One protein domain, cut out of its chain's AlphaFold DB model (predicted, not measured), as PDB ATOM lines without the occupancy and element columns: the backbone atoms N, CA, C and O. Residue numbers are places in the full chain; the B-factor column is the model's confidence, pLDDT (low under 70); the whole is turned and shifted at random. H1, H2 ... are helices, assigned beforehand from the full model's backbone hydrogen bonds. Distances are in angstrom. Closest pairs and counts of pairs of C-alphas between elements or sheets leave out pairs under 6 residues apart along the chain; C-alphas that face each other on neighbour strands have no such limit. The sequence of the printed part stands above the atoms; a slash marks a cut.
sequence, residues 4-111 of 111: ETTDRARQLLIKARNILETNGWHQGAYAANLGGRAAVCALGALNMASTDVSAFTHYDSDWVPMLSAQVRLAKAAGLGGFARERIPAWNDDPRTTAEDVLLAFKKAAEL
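What this domain is: This is residues 4 to 111 of the 111 residues of an uncharacterized protein of Streptomyces sp. ST5x (UniProt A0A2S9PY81). Two helices, H1 and H5, run side by side in opposite directions; H3 crosses both of them on one side of this pair, and H2 crosses H1 there beside H3. H4 packs on H2 and H3 farther out, apart from H1, and a long loop, residues 24 to 41, runs from the end of H1 back to H2. The printed part has 108 residues with five named helices, in the order H1 H2 H3 H4 H5, and no named strand; its class is all helix. It is compact, with a radius of gyration of the C-alphas of 12.4 A and spans of 38 by 28 by 21 A.

How they stand to each other: H1, residues 4 to 23, is the longest helix, and H5, residues 98 to 110, touches it at a shallow tilt of 19 degrees, opposite ways; their closest C-alphas, of Arg 10 and Ala 109, are 4.7 A apart. H3, residues 63 to 76, touches residues 5 to 13 of H1 at a steep tilt of 66 degrees, closest at the C-alphas of Ala 9 and Pro 65, 4.6 A. H3 also touches H5, at a steep tilt of 63 degrees, with the C-alphas of Arg 72 and Ala 108 closest at 4.9 A. H2, residues 42 to 51, touches residues 12 to 20 of H1 at a steep tilt of 62 degrees, and the closest C-alphas, of Ala 16 and Ala 45, are 4.7 A apart. H2 and H3 form a helical hairpin at a shallow tilt of 26 degrees, closest at the C-alphas of Ser 50 and Met 66, 6.8 A. H4, residues 83 to 91, touches H3 through the C-alphas of Ala 74 and Ala 83, 5.3 A, and H2 through those of Ala 42 and Asn 91, 6.3 A. H1 and H4 are apart. Every O i to N i+4 pair is within hydrogen-bond range in H1, H2 and H3, against 3 of 5 in H4 and 8 of 9 in H5.

Where its parts are: H1 begins at C-alpha 4, (-20.584, -65.194, -28.797), and is 28.2 A long from first to last C-alpha. H2 measures 14.6 A, H3 19.7 A and H4 11.8 A. H5 measures 19.0 A and ends at C-alpha 110, (-17.455, -57.660, -16.262).

The domain as a whole: The C-alphas farthest apart are those of Glu 4 and Gly 35, 37.8 A. The links H1 to H2 and H2 to H3 are long; within the first, residues 33 to 34 pair antiparallel with residues 37 to 38. The printed part has no cut. Its mean pLDDT is 86.3, with values under 70 at residues 29 to 37, 57 to 61 and 81 to 82.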
ATOM      1  N   GLU A   4     -21.646 -65.663 -27.905       89.38
ATOM      2  CA  GLU A   4     -20.584 -65.194 -28.797       89.38
ATOM      3  C   GLU A   4     -20.525 -63.662 -28.891       89.38
ATOM      4  O   GLU A   4     -19.457 -63.068 -28.771       89.38
ATOM      5  N   THR A   5     -21.679 -63.002 -29.029       88.31
ATOM      6  CA  THR A   5     -21.758 -61.535 -29.060       88.31
ATOM      7  C   THR A   5     -21.272 -60.931 -27.747       88.31
ATOM      8  O   THR A   5     -20.547 -59.935 -27.745       88.31
ATOM      9  N   THR A   6     -21.669 -61.526 -26.621       90.81
ATOM     10  CA  THR A   6     -21.240 -61.090 -25.289       90.81
ATOM     11  C   THR A   6     -19.727 -61.225 -25.119       90.81
ATOM     12  O   THR A   6     -19.076 -60.272 -24.690       90.81
ATOM     13  N   ASP A   7     -19.158 -62.366 -25.512       94.75
ATOM     14  CA  ASP A   7     -17.719 -62.620 -25.427       94.75
ATOM     15  C   ASP A   7     -16.935 -61.655 -26.327       94.75
ATOM     16  O   ASP A   7     -15.952 -61.055 -25.887       94.75
ATOM     17  N   ARG A   8     -17.403 -61.411 -27.557       93.94
ATOM     18  CA  ARG A   8     -16.795 -60.423 -28.461       93.94
ATOM     19  C   ARG A   8     -16.847 -59.007 -27.893       93.94
ATOM     20  O   ARG A   8     -15.829 -58.322 -27.893       93.94
ATOM     21  N   ALA A   9     -17.988 -58.577 -27.353       94.56
ATOM     22  CA  ALA A   9     -18.115 -57.259 -26.729       94.56
ATOM     23  C   ALA A   9     -17.148 -57.092 -25.546       94.56
ATOM     24  O   ALA A   9     -16.500 -56.053 -25.409       94.56
ATOM     25  N   ARG A  10     -16.991 -58.136 -24.721       96.69
ATOM     26  CA  ARG A  10     -15.996 -58.169 -23.643       96.69
ATOM     27  C   ARG A  10     -14.572 -58.014 -24.177       96.69
ATOM     28  O   ARG A  10     -13.815 -57.214 -23.632       96.69
ATOM     29  N   GLN A  11     -14.205 -58.739 -25.234       96.38
ATOM     30  CA  GLN A  11     -12.869 -58.631 -25.833       96.38
ATOM     31  C   GLN A  11     -12.597 -57.232 -26.395       96.38
ATOM     32  O   GLN A  11     -11.511 -56.694 -26.183       96.38
ATOM     33  N   LEU A  12     -13.589 -56.602 -27.035       95.69
ATOM     34  CA  LEU A  12     -13.472 -55.221 -27.514       95.69
ATOM     35  C   LEU A  12     -13.203 -54.239 -26.371       95.69
ATOM     36  O   LEU A  12     -12.334 -53.383 -26.497       95.69
ATOM     37  N   LEU A  13     -13.900 -54.382 -25.242       97.62
ATOM     38  CA  LEU A  13     -13.706 -53.524 -24.070       97.62
ATOM     39  C   LEU A  13     -12.314 -53.695 -23.451       97.62
ATOM     40  O   LEU A  13     -11.669 -52.704 -23.114       97.62
ATOM     41  N   ILE A  14     -11.830 -54.935 -23.339       98.12
ATOM     42  CA  ILE A  14     -10.477 -55.224 -22.841       98.12
ATOM     43  C   ILE A  14      -9.428 -54.610 -23.772       98.12
ATOM     44  O   ILE A  14      -8.522 -53.914 -23.317       98.12
ATOM     45  N   LYS A  15      -9.571 -54.821 -25.083       96.44
ATOM     46  CA  LYS A  15      -8.646 -54.293 -26.089       96.44
ATOM     47  C   LYS A  15      -8.645 -52.763 -26.121       96.44
ATOM     48  O   LYS A  15      -7.575 -52.167 -26.136       96.44
ATOM     49  N   ALA A  16      -9.814 -52.127 -26.060       95.94
ATOM     50  CA  ALA A  16      -9.937 -50.672 -26.004       95.94
ATOM     51  C   ALA A  16      -9.268 -50.083 -24.752       95.94
ATOM     52  O   ALA A  16      -8.548 -49.091 -24.856       95.94
ATOM     53  N   ARG A  17      -9.422 -50.727 -23.585       97.69
ATOM     54  CA  ARG A  17      -8.697 -50.327 -22.371       97.69
ATOM     55  C   ARG A  17      -7.184 -50.389 -22.575       97.69
ATOM     56  O   ARG A  17      -6.504 -49.412 -22.293       97.69
ATOM     57  N   ASN A  18      -6.675 -51.491 -23.129       96.00
ATOM     58  CA  ASN A  18      -5.241 -51.649 -23.379       96.00
ATOM     59  C   ASN A  18      -4.701 -50.579 -24.347       96.00
ATOM     60  O   ASN A  18      -3.578 -50.107 -24.179       96.00
ATOM     61  N   ILE A  19      -5.498 -50.174 -25.346       93.50
ATOM     62  CA  ILE A  19      -5.151 -49.075 -26.260       93.50
ATOM     63  C   ILE A  19      -5.022 -47.760 -25.484       93.50
ATOM     64  O   ILE A  19      -4.037 -47.054 -25.674       93.50
ATOM     65  N   LEU A  20      -5.958 -47.449 -24.584       93.94
ATOM     66  CA  LEU A  20      -5.890 -46.251 -23.736       93.94
ATOM     67  C   LEU A  20      -4.676 -46.274 -22.797       93.94
ATOM     68  O   LEU A  20      -3.981 -45.269 -22.678       93.94
ATOM     69  N   GLU A  21      -4.378 -47.420 -22.179       93.69
ATOM     70  CA  GLU A  21      -3.203 -47.601 -21.310       93.69
ATOM     71  C   GLU A  21      -1.884 -47.431 -22.088       93.69
ATOM     72  O   GLU A  21      -0.910 -46.893 -21.564       93.69
ATOM     73  N   THR A  22      -1.850 -47.854 -23.355       91.62
ATOM     74  CA  THR A  22      -0.647 -47.794 -24.202       91.62
ATOM     75  C   THR A  22      -0.451 -46.417 -24.833       91.62
ATOM     76  O   THR A  22       0.649 -45.860 -24.792       91.62
ATOM     77  N   ASN A  23      -1.503 -45.857 -25.428       89.50
ATOM     78  CA  ASN A  23      -1.424 -44.642 -26.238       89.50
ATOM     79  C   ASN A  23      -1.674 -43.368 -25.426       89.50
ATOM     80  O   ASN A  23      -1.314 -42.283 -25.879       89.50
ATOM     81  N   GLY A  24      -2.261 -43.496 -24.238       90.56
ATOM     82  CA  GLY A  24      -2.769 -42.379 -23.461       90.56
ATOM     83  C   GLY A  24      -4.215 -42.043 -23.820       90.56
ATOM     84  O   GLY A  24      -4.722 -42.353 -24.903       90.56
ATOM     85  N   TRP A  25      -4.873 -41.380 -22.878       93.00
ATOM     86  CA  TRP A  25      -6.237 -40.886 -23.007       93.00
ATOM     87  C   TRP A  25      -6.246 -39.369 -23.215       93.00
ATOM     88  O   TRP A  25      -5.391 -38.667 -22.675       93.00
ATOM     89  N   HIS A  26      -7.224 -38.862 -23.969       91.25
ATOM     90  CA  HIS A  26      -7.494 -37.427 -24.040       91.25
ATOM     91  C   HIS A  26      -8.988 -37.093 -24.059       91.25
ATOM     92  O   HIS A  26      -9.848 -37.902 -24.428       91.25
ATOM     93  N   GLN A  27      -9.254 -35.834 -23.723       89.31
ATOM     94  CA  GLN A  27     -10.544 -35.173 -23.883       89.31
ATOM     95  C   GLN A  27     -10.616 -34.453 -25.231       89.31
ATOM     96  O   GLN A  27      -9.598 -34.017 -25.776       89.31
ATOM     97  N   GLY A  28     -11.826 -34.297 -25.752       79.06
ATOM     98  CA  GLY A  28     -12.130 -33.562 -26.970       79.06
ATOM     99  C   GLY A  28     -12.112 -34.411 -28.241       79.06
ATOM    100  O   GLY A  28     -11.649 -35.551 -28.281       79.06
ATOM    101  N   ALA A  29     -12.601 -33.803 -29.322       63.56
ATOM    102  CA  ALA A  29     -12.765 -34.443 -30.628       63.56
ATOM    103  C   ALA A  29     -11.472 -34.560 -31.460       63.56
ATOM    104  O   ALA A  29     -11.453 -35.281 -32.458       63.56
ATOM    105  N   TYR A  30     -10.398 -33.862 -31.081       58.66
ATOM    106  CA  TYR A  30      -9.138 -33.836 -31.827       58.66
ATOM    107  C   TYR A  30      -8.062 -34.636 -31.097       58.66
ATOM    108  O   TYR A  30      -7.902 -34.496 -29.888       58.66
ATOM    109  N   ALA A  31      -7.322 -35.461 -31.845       57.84
ATOM    110  CA  ALA A  31      -6.227 -36.263 -31.312       57.84
ATOM    111  C   ALA A  31      -5.214 -35.374 -30.572       57.84
ATOM    112  O   ALA A  31      -4.627 -34.464 -31.163       57.84
ATOM    113  N   ALA A  32      -4.997 -35.643 -29.285       58.44
ATOM    114  CA  ALA A  32      -3.935 -35.001 -28.524       58.44
ATOM    115  C   ALA A  32      -2.630 -35.781 -28.732       58.44
ATOM    116  O   ALA A  32      -2.557 -36.981 -28.464       58.44
ATOM    117  N   ASN A  33      -1.584 -35.113 -29.213       54.62
ATOM    118  CA  ASN A  33      -0.260 -35.722 -29.309       54.62
ATOM    119  C   ASN A  33       0.426 -35.610 -27.939       54.62
ATOM    120  O   ASN A  33       1.054 -34.599 -27.625       54.62
ATOM    121  N   LEU A  34       0.248 -36.623 -27.089       57.22
ATOM    122  CA  LEU A  34       0.845 -36.679 -25.755       57.22
ATOM    123  C   LEU A  34       2.183 -37.421 -25.849       57.22
ATOM    124  O   LEU A  34       2.227 -38.645 -25.946       57.22
ATOM    125  N   GLY A  35       3.293 -36.677 -25.859       55.25
ATOM    126  CA  GLY A  35       4.640 -37.263 -25.805       55.25
ATOM    127  C   GLY A  35       5.007 -38.153 -27.002       55.25
ATOM    128  O   GLY A  35       5.726 -39.134 -26.832       55.25
ATOM    129  N   GLY A  36       4.495 -37.846 -28.200       57.94
ATOM    130  CA  GLY A  36       4.747 -38.621 -29.422       57.94
ATOM    131  C   GLY A  36       3.833 -39.837 -29.606       57.94
ATOM    132  O   GLY A  36       4.019 -40.596 -30.557       57.94
ATOM    133  N   ARG A  37       2.845 -40.028 -28.721       63.75
ATOM    134  CA  ARG A  37       1.780 -41.023 -28.872       63.75
ATOM    135  C   ARG A  37       0.482 -40.319 -29.256       63.75
ATOM    136  O   ARG A  37       0.118 -39.300 -28.670       63.75
ATOM    137  N   ALA A  38      -0.220 -40.879 -30.240       74.44
ATOM    138  CA  ALA A  38      -1.564 -40.443 -30.592       74.44
ATOM    139  C   ALA A  38      -2.526 -40.941 -29.508       74.44
ATOM    140  O   ALA A  38      -3.059 -42.049 -29.614       74.44
ATOM    141  N   ALA A  39      -2.689 -40.149 -28.444       84.88
ATOM    142  CA  ALA A  39      -3.678 -40.423 -27.417       84.88
ATOM    143  C   ALA A  39      -5.056 -40.536 -28.071       84.88
ATOM    144  O   ALA A  39      -5.320 -39.898 -29.095       84.88
ATOM    145  N   VAL A  40      -5.950 -41.314 -27.463       89.25
ATOM    146  CA  VAL A  40      -7.302 -41.516 -27.997       89.25
ATOM    147  C   VAL A  40      -8.385 -41.253 -26.957       89.25
ATOM    148  O   VAL A  40      -8.193 -41.461 -25.760       89.25
ATOM    149  N   CYS A  41      -9.551 -40.809 -27.418       92.25
ATOM    150  CA  CYS A  41     -10.748 -40.717 -26.592       92.25
ATOM    151  C   CYS A  41     -11.379 -42.105 -26.369       92.25
ATOM    152  O   CYS A  41     -11.078 -43.072 -27.078       92.25
ATOM    153  N   ALA A  42     -12.310 -42.211 -25.417       93.56
ATOM    154  CA  ALA A  42     -12.976 -43.471 -25.079       93.56
ATOM    155  C   ALA A  42     -13.666 -44.143 -26.286       93.56
ATOM    156  O   ALA A  42     -13.522 -45.349 -26.499       93.56
ATOM    157  N   LEU A  43     -14.391 -43.377 -27.110       91.25
ATOM    158  CA  LEU A  43     -15.043 -43.928 -28.304       91.25
ATOM    159  C   LEU A  43     -14.019 -44.308 -29.386       91.25
ATOM    160  O   LEU A  43     -14.172 -45.339 -30.037       91.25
ATOM    161  N   GLY A  44     -12.959 -43.514 -29.542       90.25
ATOM    162  CA  GLY A  44     -11.866 -43.800 -30.469       90.25
ATOM    163  C   GLY A  44     -11.166 -45.119 -30.147       90.25
ATOM    164  O   GLY A  44     -10.933 -45.925 -31.044       90.25
ATOM    165  N   ALA A  45     -10.930 -45.395 -28.864       92.69
ATOM    166  CA  ALA A  45     -10.369 -46.664 -28.412       92.69
ATOM    167  C   ALA A  45     -11.261 -47.865 -28.768       92.69
ATOM    168  O   ALA A  45     -10.751 -48.899 -29.196       92.69
ATOM    169  N   LEU A  46     -12.590 -47.731 -28.650       91.62
ATOM    170  CA  LEU A  46     -13.534 -48.764 -29.094       91.62
ATOM    171  C   LEU A  46     -13.470 -48.981 -30.609       91.62
ATOM    172  O   LEU A  46     -13.388 -50.127 -31.052       91.62
ATOM    173  N   ASN A  47     -13.462 -47.905 -31.399       89.31
ATOM    174  CA  ASN A  47     -13.363 -47.994 -32.859       89.31
ATOM    175  C   ASN A  47     -12.070 -48.694 -33.290       89.31
ATOM    176  O   ASN A  47     -12.114 -49.617 -34.103       89.31
ATOM    177  N   MET A  48     -10.939 -48.331 -32.682       89.25
ATOM    178  CA  MET A  48      -9.662 -49.001 -32.925       89.25
ATOM    179  C   MET A  48      -9.694 -50.464 -32.488       89.25
ATOM    180  O   MET A  48      -9.251 -51.329 -33.234       89.25
ATOM    181  N   ALA A  49     -10.266 -50.773 -31.322       91.69
ATOM    182  CA  ALA A  49     -10.384 -52.151 -30.858       91.69
ATOM    183  C   ALA A  49     -11.188 -53.025 -31.832       91.69
ATOM    184  O   ALA A  49     -10.869 -54.204 -32.001       91.69
ATOM    185  N   SER A  50     -12.205 -52.449 -32.475       89.31
ATOM    186  CA  SER A  50     -13.087 -53.174 -33.386       89.31
ATOM    187  C   SER A  50     -12.620 -53.238 -34.833       89.31
ATOM    188  O   SER A  50     -13.090 -54.125 -35.542       89.31
ATOM    189  N   THR A  51     -11.793 -52.301 -35.288       83.31
ATOM    190  CA  THR A  51     -11.379 -52.217 -36.699       83.31
ATOM    191  C   THR A  51      -9.902 -52.506 -36.908       83.31
ATOM    192  O   THR A  51      -9.521 -52.810 -38.027       83.31
ATOM    193  N   ASP A  52      -9.068 -52.385 -35.870       78.62
ATOM    194  CA  ASP A  52      -7.600 -52.383 -35.962       78.62
ATOM    195  C   ASP A  52      -7.006 -51.283 -36.864       78.62
ATOM    196  O   ASP A  52      -5.806 -51.277 -37.125       78.62
ATOM    197  N   VAL A  53      -7.819 -50.319 -37.312       72.94
ATOM    198  CA  VAL A  53      -7.416 -49.327 -38.322       72.94
ATOM    199  C   VAL A  53      -7.339 -47.921 -37.735       72.94
ATOM    200  O   VAL A  53      -6.304 -47.267 -37.832       72.94
ATOM    201  N   SER A  54      -8.436 -47.409 -37.164       76.19
ATOM    202  CA  SER A  54      -8.548 -45.975 -36.857       76.19
ATOM    203  C   SER A  54      -9.552 -45.669 -35.748       76.19
ATOM    204  O   SER A  54     -10.577 -46.333 -35.608       76.19
ATOM    205  N   ALA A  55      -9.281 -44.596 -35.000       71.19
ATOM    206  CA  ALA A  55     -10.194 -44.028 -34.008       71.19
ATOM    207  C   ALA A  55     -11.466 -43.416 -34.628       71.19
ATOM    208  O   ALA A  55     -12.446 -43.200 -33.915       71.19
ATOM    209  N   PHE A  56     -11.471 -43.163 -35.941       70.62
ATOM    210  CA  PHE A  56     -12.549 -42.469 -36.659       70.62
ATOM    211  C   PHE A  56     -13.346 -43.373 -37.611       70.62
ATOM    212  O   PHE A  56     -14.358 -42.943 -38.160       70.62
ATOM    213  N   THR A  57     -12.906 -44.614 -37.833       66.19
ATOM    214  CA  THR A  57     -13.549 -45.520 -38.795       66.19
ATOM    215  C   THR A  57     -14.585 -46.403 -38.104       66.19
ATOM    216  O   THR A  57     -14.287 -47.069 -37.117       66.19
ATOM    217  N   HIS A  58     -15.805 -46.437 -38.654       62.34
ATOM    218  CA  HIS A  58     -16.918 -47.261 -38.151       62.34
ATOM    219  C   HIS A  58     -17.461 -48.266 -39.181       62.34
ATOM    220  O   HIS A  58     -18.355 -49.044 -38.861       62.34
ATOM    221  N   TYR A  59     -16.981 -48.220 -40.427       56.34
ATOM    222  CA  TYR A  59     -17.588 -48.956 -41.542       56.34
ATOM    223  C   TYR A  59     -17.158 -50.430 -41.614       56.34
ATOM    224  O   TYR A  59     -17.906 -51.236 -42.159       56.34
ATOM    225  N   ASP A  60     -16.036 -50.792 -40.980       59.59
ATOM    226  CA  ASP A  60     -15.477 -52.156 -41.000       59.59
ATOM    227  C   ASP A  60     -15.683 -52.933 -39.682       59.59
ATOM    228  O   ASP A  60     -15.155 -54.029 -39.505       59.59
ATOM    229  N   SER A  61     -16.429 -52.378 -38.720       65.62
ATOM    230  CA  SER A  61     -16.676 -53.035 -37.429       65.62
ATOM    231  C   SER A  61     -17.829 -54.038 -37.489       65.62
ATOM    232  O   SER A  61     -18.890 -53.726 -38.029       65.62
ATOM    233  N   ASP A  62     -17.680 -55.184 -36.814       76.88
ATOM    234  CA  ASP A  62     -18.817 -56.035 -36.441       76.88
ATOM    235  C   ASP A  62     -19.749 -55.232 -35.511       76.88
ATOM    236  O   ASP A  62     -19.469 -55.012 -34.325       76.88
ATOM    237  N   TRP A  63     -20.833 -54.701 -36.086       82.94
ATOM    238  CA  TRP A  63     -21.641 -53.657 -35.455       82.94
ATOM    239  C   TRP A  63     -22.379 -54.149 -34.206       82.94
ATOM    240  O   TRP A  63     -22.642 -53.353 -33.303       82.94
ATOM    241  N   VAL A  64     -22.689 -55.448 -34.117       89.19
ATOM    242  CA  VAL A  64     -23.453 -56.009 -32.993       89.19
ATOM    243  C   VAL A  64     -22.596 -56.077 -31.716       89.19
ATOM    244  O   VAL A  64     -23.010 -55.502 -30.701       89.19
ATOM    245  N   PRO A  65     -21.392 -56.690 -31.709       91.12
ATOM    246  CA  PRO A  65     -20.475 -56.604 -30.573       91.12
ATOM    247  C   PRO A  65     -20.060 -55.176 -30.230       91.12
ATOM    248  O   PRO A  65     -19.977 -54.849 -29.046       91.12
ATOM    249  N   MET A  66     -19.841 -54.316 -31.232       90.25
ATOM    250  CA  MET A  66     -19.501 -52.908 -31.007       90.25
ATOM    251  C   MET A  66     -20.616 -52.178 -30.249       90.25
ATOM    252  O   MET A  66     -20.362 -51.530 -29.234       90.25
ATOM    253  N   LEU A  67     -21.862 -52.304 -30.709       90.00
ATOM    254  CA  LEU A  67     -23.010 -51.690 -30.047       90.00
ATOM    255  C   LEU A  67     -23.167 -52.220 -28.616       90.00
ATOM    256  O   LEU A  67     -23.390 -51.443 -27.688       90.00
ATOM    257  N   SER A  68     -22.991 -53.528 -28.419       91.62
ATOM    258  CA  SER A  68     -23.008 -54.146 -27.089       91.62
ATOM    259  C   SER A  68     -21.912 -53.585 -26.174       91.62
ATOM    260  O   SER A  68     -22.192 -53.227 -25.028       91.62
ATOM    261  N   ALA A  69     -20.685 -53.425 -26.679       93.56
ATOM    262  CA  ALA A  69     -19.575 -52.824 -25.943       93.56
ATOM    263  C   ALA A  69     -19.872 -51.368 -25.549       93.56
ATOM    264  O   ALA A  69     -19.685 -51.000 -24.390       93.56
ATOM    265  N   GLN A  70     -20.415 -50.559 -26.464       93.12
ATOM    266  CA  GLN A  70     -20.815 -49.182 -26.165       93.12
ATOM    267  C   GLN A  70     -21.898 -49.126 -25.077       93.12
ATOM    268  O   GLN A  70     -21.781 -48.345 -24.136       93.12
ATOM    269  N   VAL A  71     -22.925 -49.981 -25.148       92.50
ATOM    270  CA  VAL A  71     -23.984 -50.047 -24.122       92.50
ATOM    271  C   VAL A  71     -23.415 -50.426 -22.753       92.50
ATOM    272  O   VAL A  71     -23.762 -49.813 -21.742       92.50
ATOM    273  N   ARG A  72     -22.514 -51.410 -22.708       94.06
ATOM    274  CA  ARG A  72     -21.831 -51.831 -21.475       94.06
ATOM    275  C   ARG A  72     -20.976 -50.709 -20.896       94.06
ATOM    276  O   ARG A  72     -21.055 -50.462 -19.695       94.06
ATOM    277  N   LEU A  73     -20.221 -50.003 -21.738       95.56
ATOM    278  CA  LEU A  73     -19.413 -48.859 -21.321       95.56
ATOM    279  C   LEU A  73     -20.286 -47.729 -20.774       95.56
ATOM    280  O   LEU A  73     -20.039 -47.254 -19.671       95.56
ATOM    281  N   ALA A  74     -21.353 -47.354 -21.482       94.50
ATOM    282  CA  ALA A  74     -22.282 -46.328 -21.021       94.50
ATOM    283  C   ALA A  74     -22.938 -46.700 -19.681       94.50
ATOM    284  O   ALA A  74     -23.086 -45.844 -18.810       94.50
ATOM    285  N   LYS A  75     -23.287 -47.977 -19.475       94.06
ATOM    286  CA  LYS A  75     -23.798 -48.462 -18.185       94.06
ATOM    287  C   LYS A  75     -22.738 -48.374 -17.083       94.06
ATOM    288  O   LYS A  75     -23.048 -47.902 -15.994       94.06
ATOM    289  N   ALA A  76     -21.506 -48.797 -17.358       95.50
ATOM    290  CA  ALA A  76     -20.402 -48.749 -16.401       95.50
ATOM    291  C   ALA A  76     -19.988 -47.317 -16.019       95.50
ATOM    292  O   ALA A  76     -19.602 -47.083 -14.876       95.50
ATOM    293  N   ALA A  77     -20.120 -46.373 -16.953       94.94
ATOM    294  CA  ALA A  77     -19.904 -44.941 -16.750       94.94
ATOM    295  C   ALA A  77     -21.114 -44.218 -16.117       94.94
ATOM    296  O   ALA A  77     -21.070 -43.010 -15.911       94.94
ATOM    297  N   GLY A  78     -22.210 -44.927 -15.818       94.44
ATOM    298  CA  GLY A  78     -23.400 -44.341 -15.189       94.44
ATOM    299  C   GLY A  78     -24.249 -43.457 -16.112       94.44
ATOM    300  O   GLY A  78     -25.070 -42.687 -15.626       94.44
ATOM    301  N   LEU A  79     -24.090 -43.563 -17.435       90.62
ATOM    302  CA  LEU A  79     -24.704 -42.645 -18.403       90.62
ATOM    303  C   LEU A  79     -26.165 -42.967 -18.734       90.62
ATOM    304  O   LEU A  79     -26.885 -42.071 -19.164       90.62
ATOM    305  N   GLY A  80     -26.614 -44.213 -18.534       74.00
ATOM    306  CA  GLY A  80     -27.973 -44.683 -18.844       74.00
ATOM    307  C   GLY A  80     -28.353 -44.617 -20.341       74.00
ATOM    308  O   GLY A  80     -28.107 -43.630 -21.025       74.00
ATOM    309  N   GLY A  81     -29.010 -45.653 -20.873       66.69
ATOM    310  CA  GLY A  81     -29.572 -45.619 -22.236       66.69
ATOM    311  C   GLY A  81     -28.547 -45.633 -23.387       66.69
ATOM    312  O   GLY A  81     -27.498 -46.269 -23.288       66.69
ATOM    313  N   PHE A  82     -28.900 -44.999 -24.517       65.50
ATOM    314  CA  PHE A  82     -28.148 -45.062 -25.781       65.50
ATOM    315  C   PHE A  82     -26.765 -44.402 -25.685       65.50
ATOM    316  O   PHE A  82     -26.620 -43.232 -25.342       65.50
ATOM    317  N   ALA A  83     -25.742 -45.179 -26.034       70.31
ATOM    318  CA  ALA A  83     -24.352 -44.916 -25.685       70.31
ATOM    319  C   ALA A  83     -23.595 -43.978 -26.644       70.31
ATOM    320  O   ALA A  83     -22.654 -43.307 -26.222       70.31
ATOM    321  N   ARG A  84     -23.994 -43.917 -27.922       71.00
ATOM    322  CA  ARG A  84     -23.172 -43.331 -28.997       71.00
ATOM    323  C   ARG A  84     -22.885 -41.837 -28.822       71.00
ATOM    324  O   ARG A  84     -21.773 -41.406 -29.086       71.00
ATOM    325  N   GLU A  85     -23.865 -41.066 -28.365       75.69
ATOM    326  CA  GLU A  85     -23.731 -39.612 -28.165       75.69
ATOM    327  C   GLU A  85     -23.269 -39.265 -26.745       75.69
ATOM    328  O   GLU A  85     -22.612 -38.252 -26.521       75.69
ATOM    329  N   ARG A  86     -23.573 -40.135 -25.775       87.19
ATOM    330  CA  ARG A  86     -23.269 -39.897 -24.361       87.19
ATOM    331  C   ARG A  86     -21.818 -40.201 -24.012       87.19
ATOM    332  O   ARG A  86     -21.260 -39.500 -23.179       87.19
ATOM    333  N   ILE A  87     -21.202 -41.212 -24.635       91.81
ATOM    334  CA  ILE A  87     -19.791 -41.556 -24.381       91.81
ATOM    335  C   ILE A  87     -18.855 -40.391 -24.745       91.81
ATOM    336  O   ILE A  87     -18.031 -40.055 -23.899       91.81
ATOM    337  N   PRO A  88     -18.964 -39.742 -25.925       91.50
ATOM    338  CA  PRO A  88     -18.157 -38.559 -26.229       91.50
ATOM    339  C   PRO A  88     -18.370 -37.419 -25.231       91.50
ATOM    340  O   PRO A  88     -17.402 -36.900 -24.691       91.50
ATOM    341  N   ALA A  89     -19.626 -37.084 -24.912       90.44
ATOM    342  CA  ALA A  89     -19.924 -36.010 -23.964       90.44
ATOM    343  C   ALA A  89     -19.363 -36.289 -22.557       90.44
ATOM    344  O   ALA A  89     -18.854 -35.386 -21.905       90.44
ATOM    345  N   TRP A  90     -19.429 -37.541 -22.100       93.88
ATOM    346  CA  TRP A  90     -18.831 -37.968 -20.836       93.88
ATOM    347  C   TRP A  90     -17.302 -37.939 -20.864       93.88
ATOM    348  O   TRP A  90     -16.691 -37.469 -19.911       93.88
ATOM    349  N   ASN A  91     -16.682 -38.417 -21.945       94.62
ATOM    350  CA  ASN A  91     -15.233 -38.349 -22.139       94.62
ATOM    351  C   ASN A  91     -14.724 -36.901 -22.053       94.62
ATOM    352  O   ASN A  91     -13.677 -36.643 -21.467       94.62
ATOM    353  N   ASP A  92     -15.487 -35.969 -22.619       92.69
ATOM    354  CA  ASP A  92     -15.112 -34.561 -22.739       92.69
ATOM    355  C   ASP A  92     -15.533 -33.712 -21.526       92.69
ATOM    356  O   ASP A  92     -15.206 -32.527 -21.465       92.69
ATOM    357  N   ASP A  93     -16.233 -34.293 -20.546       93.19
ATOM    358  CA  ASP A  93     -16.567 -33.608 -19.294       93.19
ATOM    359  C   ASP A  93     -15.274 -33.320 -18.511       93.19
ATOM    360  O   ASP A  93     -14.547 -34.262 -18.195       93.19
ATOM    361  N   PRO A  94     -14.971 -32.060 -18.135       93.38
ATOM    362  CA  PRO A  94     -13.724 -31.696 -17.453       93.38
ATOM    363  C   PRO A  94     -13.532 -32.378 -16.090       93.38
ATOM    364  O   PRO A  94     -12.452 -32.296 -15.510       93.38
ATOM    365  N   ARG A  95     -14.573 -33.023 -15.552       95.38
ATOM    366  CA  ARG A  95     -14.509 -33.806 -14.315       95.38
ATOM    367  C   ARG A  95     -14.139 -35.270 -14.551       95.38
ATOM    368  O   ARG A  95     -13.817 -35.951 -13.585       95.38
ATOM    369  N   THR A  96     -14.214 -35.757 -15.788       95.38
ATOM    370  CA  THR A  96     -13.814 -37.118 -16.151       95.38
ATOM    371  C   THR A  96     -12.299 -37.195 -16.234       95.38
ATOM    372  O   THR A  96     -11.666 -36.370 -16.889       95.38
ATOM    373  N   THR A  97     -11.715 -38.198 -15.586       95.81
ATOM    374  CA  THR A  97     -10.269 -38.459 -15.603       95.81
ATOM    375  C   THR A  97      -9.922 -39.682 -16.452       95.81
ATOM    376  O   THR A  97     -10.790 -40.493 -16.787       95.81
ATOM    377  N   ALA A  98      -8.636 -39.864 -16.773       94.56
ATOM    378  CA  ALA A  98      -8.166 -41.076 -17.445       94.56
ATOM    379  C   ALA A  98      -8.493 -42.329 -16.616       94.56
ATOM    380  O   ALA A  98      -8.934 -43.344 -17.155       94.56
ATOM    381  N   GLU A  99      -8.321 -42.244 -15.297       97.38
ATOM    382  CA  GLU A  99      -8.615 -43.305 -14.341       97.38
ATOM    383  C   GLU A  99     -10.101 -43.681 -14.351       97.38
ATOM    384  O   GLU A  99     -10.425 -44.872 -14.361       97.38
ATOM    385  N   ASP A 100     -11.003 -42.695 -14.417       97.88
ATOM    386  CA  ASP A 100     -12.445 -42.942 -14.537       97.88
ATOM    387  C   ASP A 100     -12.770 -43.700 -15.821       97.88
ATOM    388  O   ASP A 100     -13.553 -44.658 -15.805       97.88
ATOM    389  N   VAL A 101     -12.137 -43.309 -16.931       97.56
ATOM    390  CA  VAL A 101     -12.339 -43.970 -18.220       97.56
ATOM    391  C   VAL A 101     -11.854 -45.415 -18.167       97.56
ATOM    392  O   VAL A 101     -12.614 -46.334 -18.486       97.56
ATOM    393  N   LEU A 102     -10.629 -45.649 -17.700       98.00
ATOM    394  CA  LEU A 102     -10.062 -46.992 -17.562       98.00
ATOM    395  C   LEU A 102     -10.896 -47.876 -16.622       98.00
ATOM    396  O   LEU A 102     -11.142 -49.053 -16.923       98.00
ATOM    397  N   LEU A 103     -11.386 -47.314 -15.513       98.31
ATOM    398  CA  LEU A 103     -12.256 -48.012 -14.572       98.31
ATOM    399  C   LEU A 103     -13.606 -48.372 -15.206       98.31
ATOM    400  O   LEU A 103     -14.098 -49.484 -14.992       98.31
ATOM    401  N   ALA A 104     -14.198 -47.478 -15.999       97.88
ATOM    402  CA  ALA A 104     -15.439 -47.750 -16.716       97.88
ATOM    403  C   ALA A 104     -15.263 -48.892 -17.729       97.88
ATOM    404  O   ALA A 104     -16.085 -49.808 -17.758       97.88
ATOM    405  N   PHE A 105     -14.163 -48.913 -18.490       98.19
ATOM    406  CA  PHE A 105     -13.845 -50.027 -19.392       98.19
ATOM    407  C   PHE A 105     -13.680 -51.356 -18.651       98.19
ATOM    408  O   PHE A 105     -14.218 -52.377 -19.085       98.19
ATOM    409  N   LYS A 106     -12.974 -51.349 -17.512       98.25
ATOM    410  CA  LYS A 106     -12.818 -52.540 -16.667       98.25
ATOM    411  C   LYS A 106     -14.178 -53.074 -16.207       98.25
ATOM    412  O   LYS A 106     -14.479 -54.236 -16.453       98.25
ATOM    413  N   LYS A 107     -15.014 -52.219 -15.608       98.06
ATOM    414  CA  LYS A 107     -16.363 -52.586 -15.142       98.06
ATOM    415  C   LYS A 107     -17.247 -53.078 -16.291       98.06
ATOM    416  O   LYS A 107     -17.969 -54.056 -16.138       98.06
ATOM    417  N   ALA A 108     -17.178 -52.440 -17.456       96.31
ATOM    418  CA  ALA A 108     -17.969 -52.818 -18.624       96.31
ATOM    419  C   ALA A 108     -17.651 -54.235 -19.134       96.31
ATOM    420  O   ALA A 108     -18.548 -54.930 -19.617       96.31
ATOM    421  N   ALA A 109     -16.391 -54.671 -19.034       97.12
ATOM    422  CA  ALA A 109     -15.960 -56.012 -19.436       97.12
ATOM    423  C   ALA A 109     -16.464 -57.127 -18.491       97.12
ATOM    424  O   ALA A 109     -16.434 -58.305 -18.855       97.12
ATOM    425  N   GLU A 110     -16.925 -56.758 -17.293       95.81
ATOM    426  CA  GLU A 110     -17.455 -57.660 -16.262       95.81
ATOM    427  C   GLU A 110     -18.994 -57.780 -16.288       95.81
ATOM    428  O   GLU A 110     -19.541 -58.655 -15.619       95.81
ATOM    429  N   LEU A 111     -19.688 -56.934 -17.066       90.62
ATOM    430  CA  LEU A 111     -21.143 -56.997 -17.298       90.62
ATOM    431  C   LEU A 111     -21.553 -58.140 -18.240       90.62
ATOM    432  O   LEU A 111     -22.770 -58.382 -18.381       90.62
TER     433      LEU A 111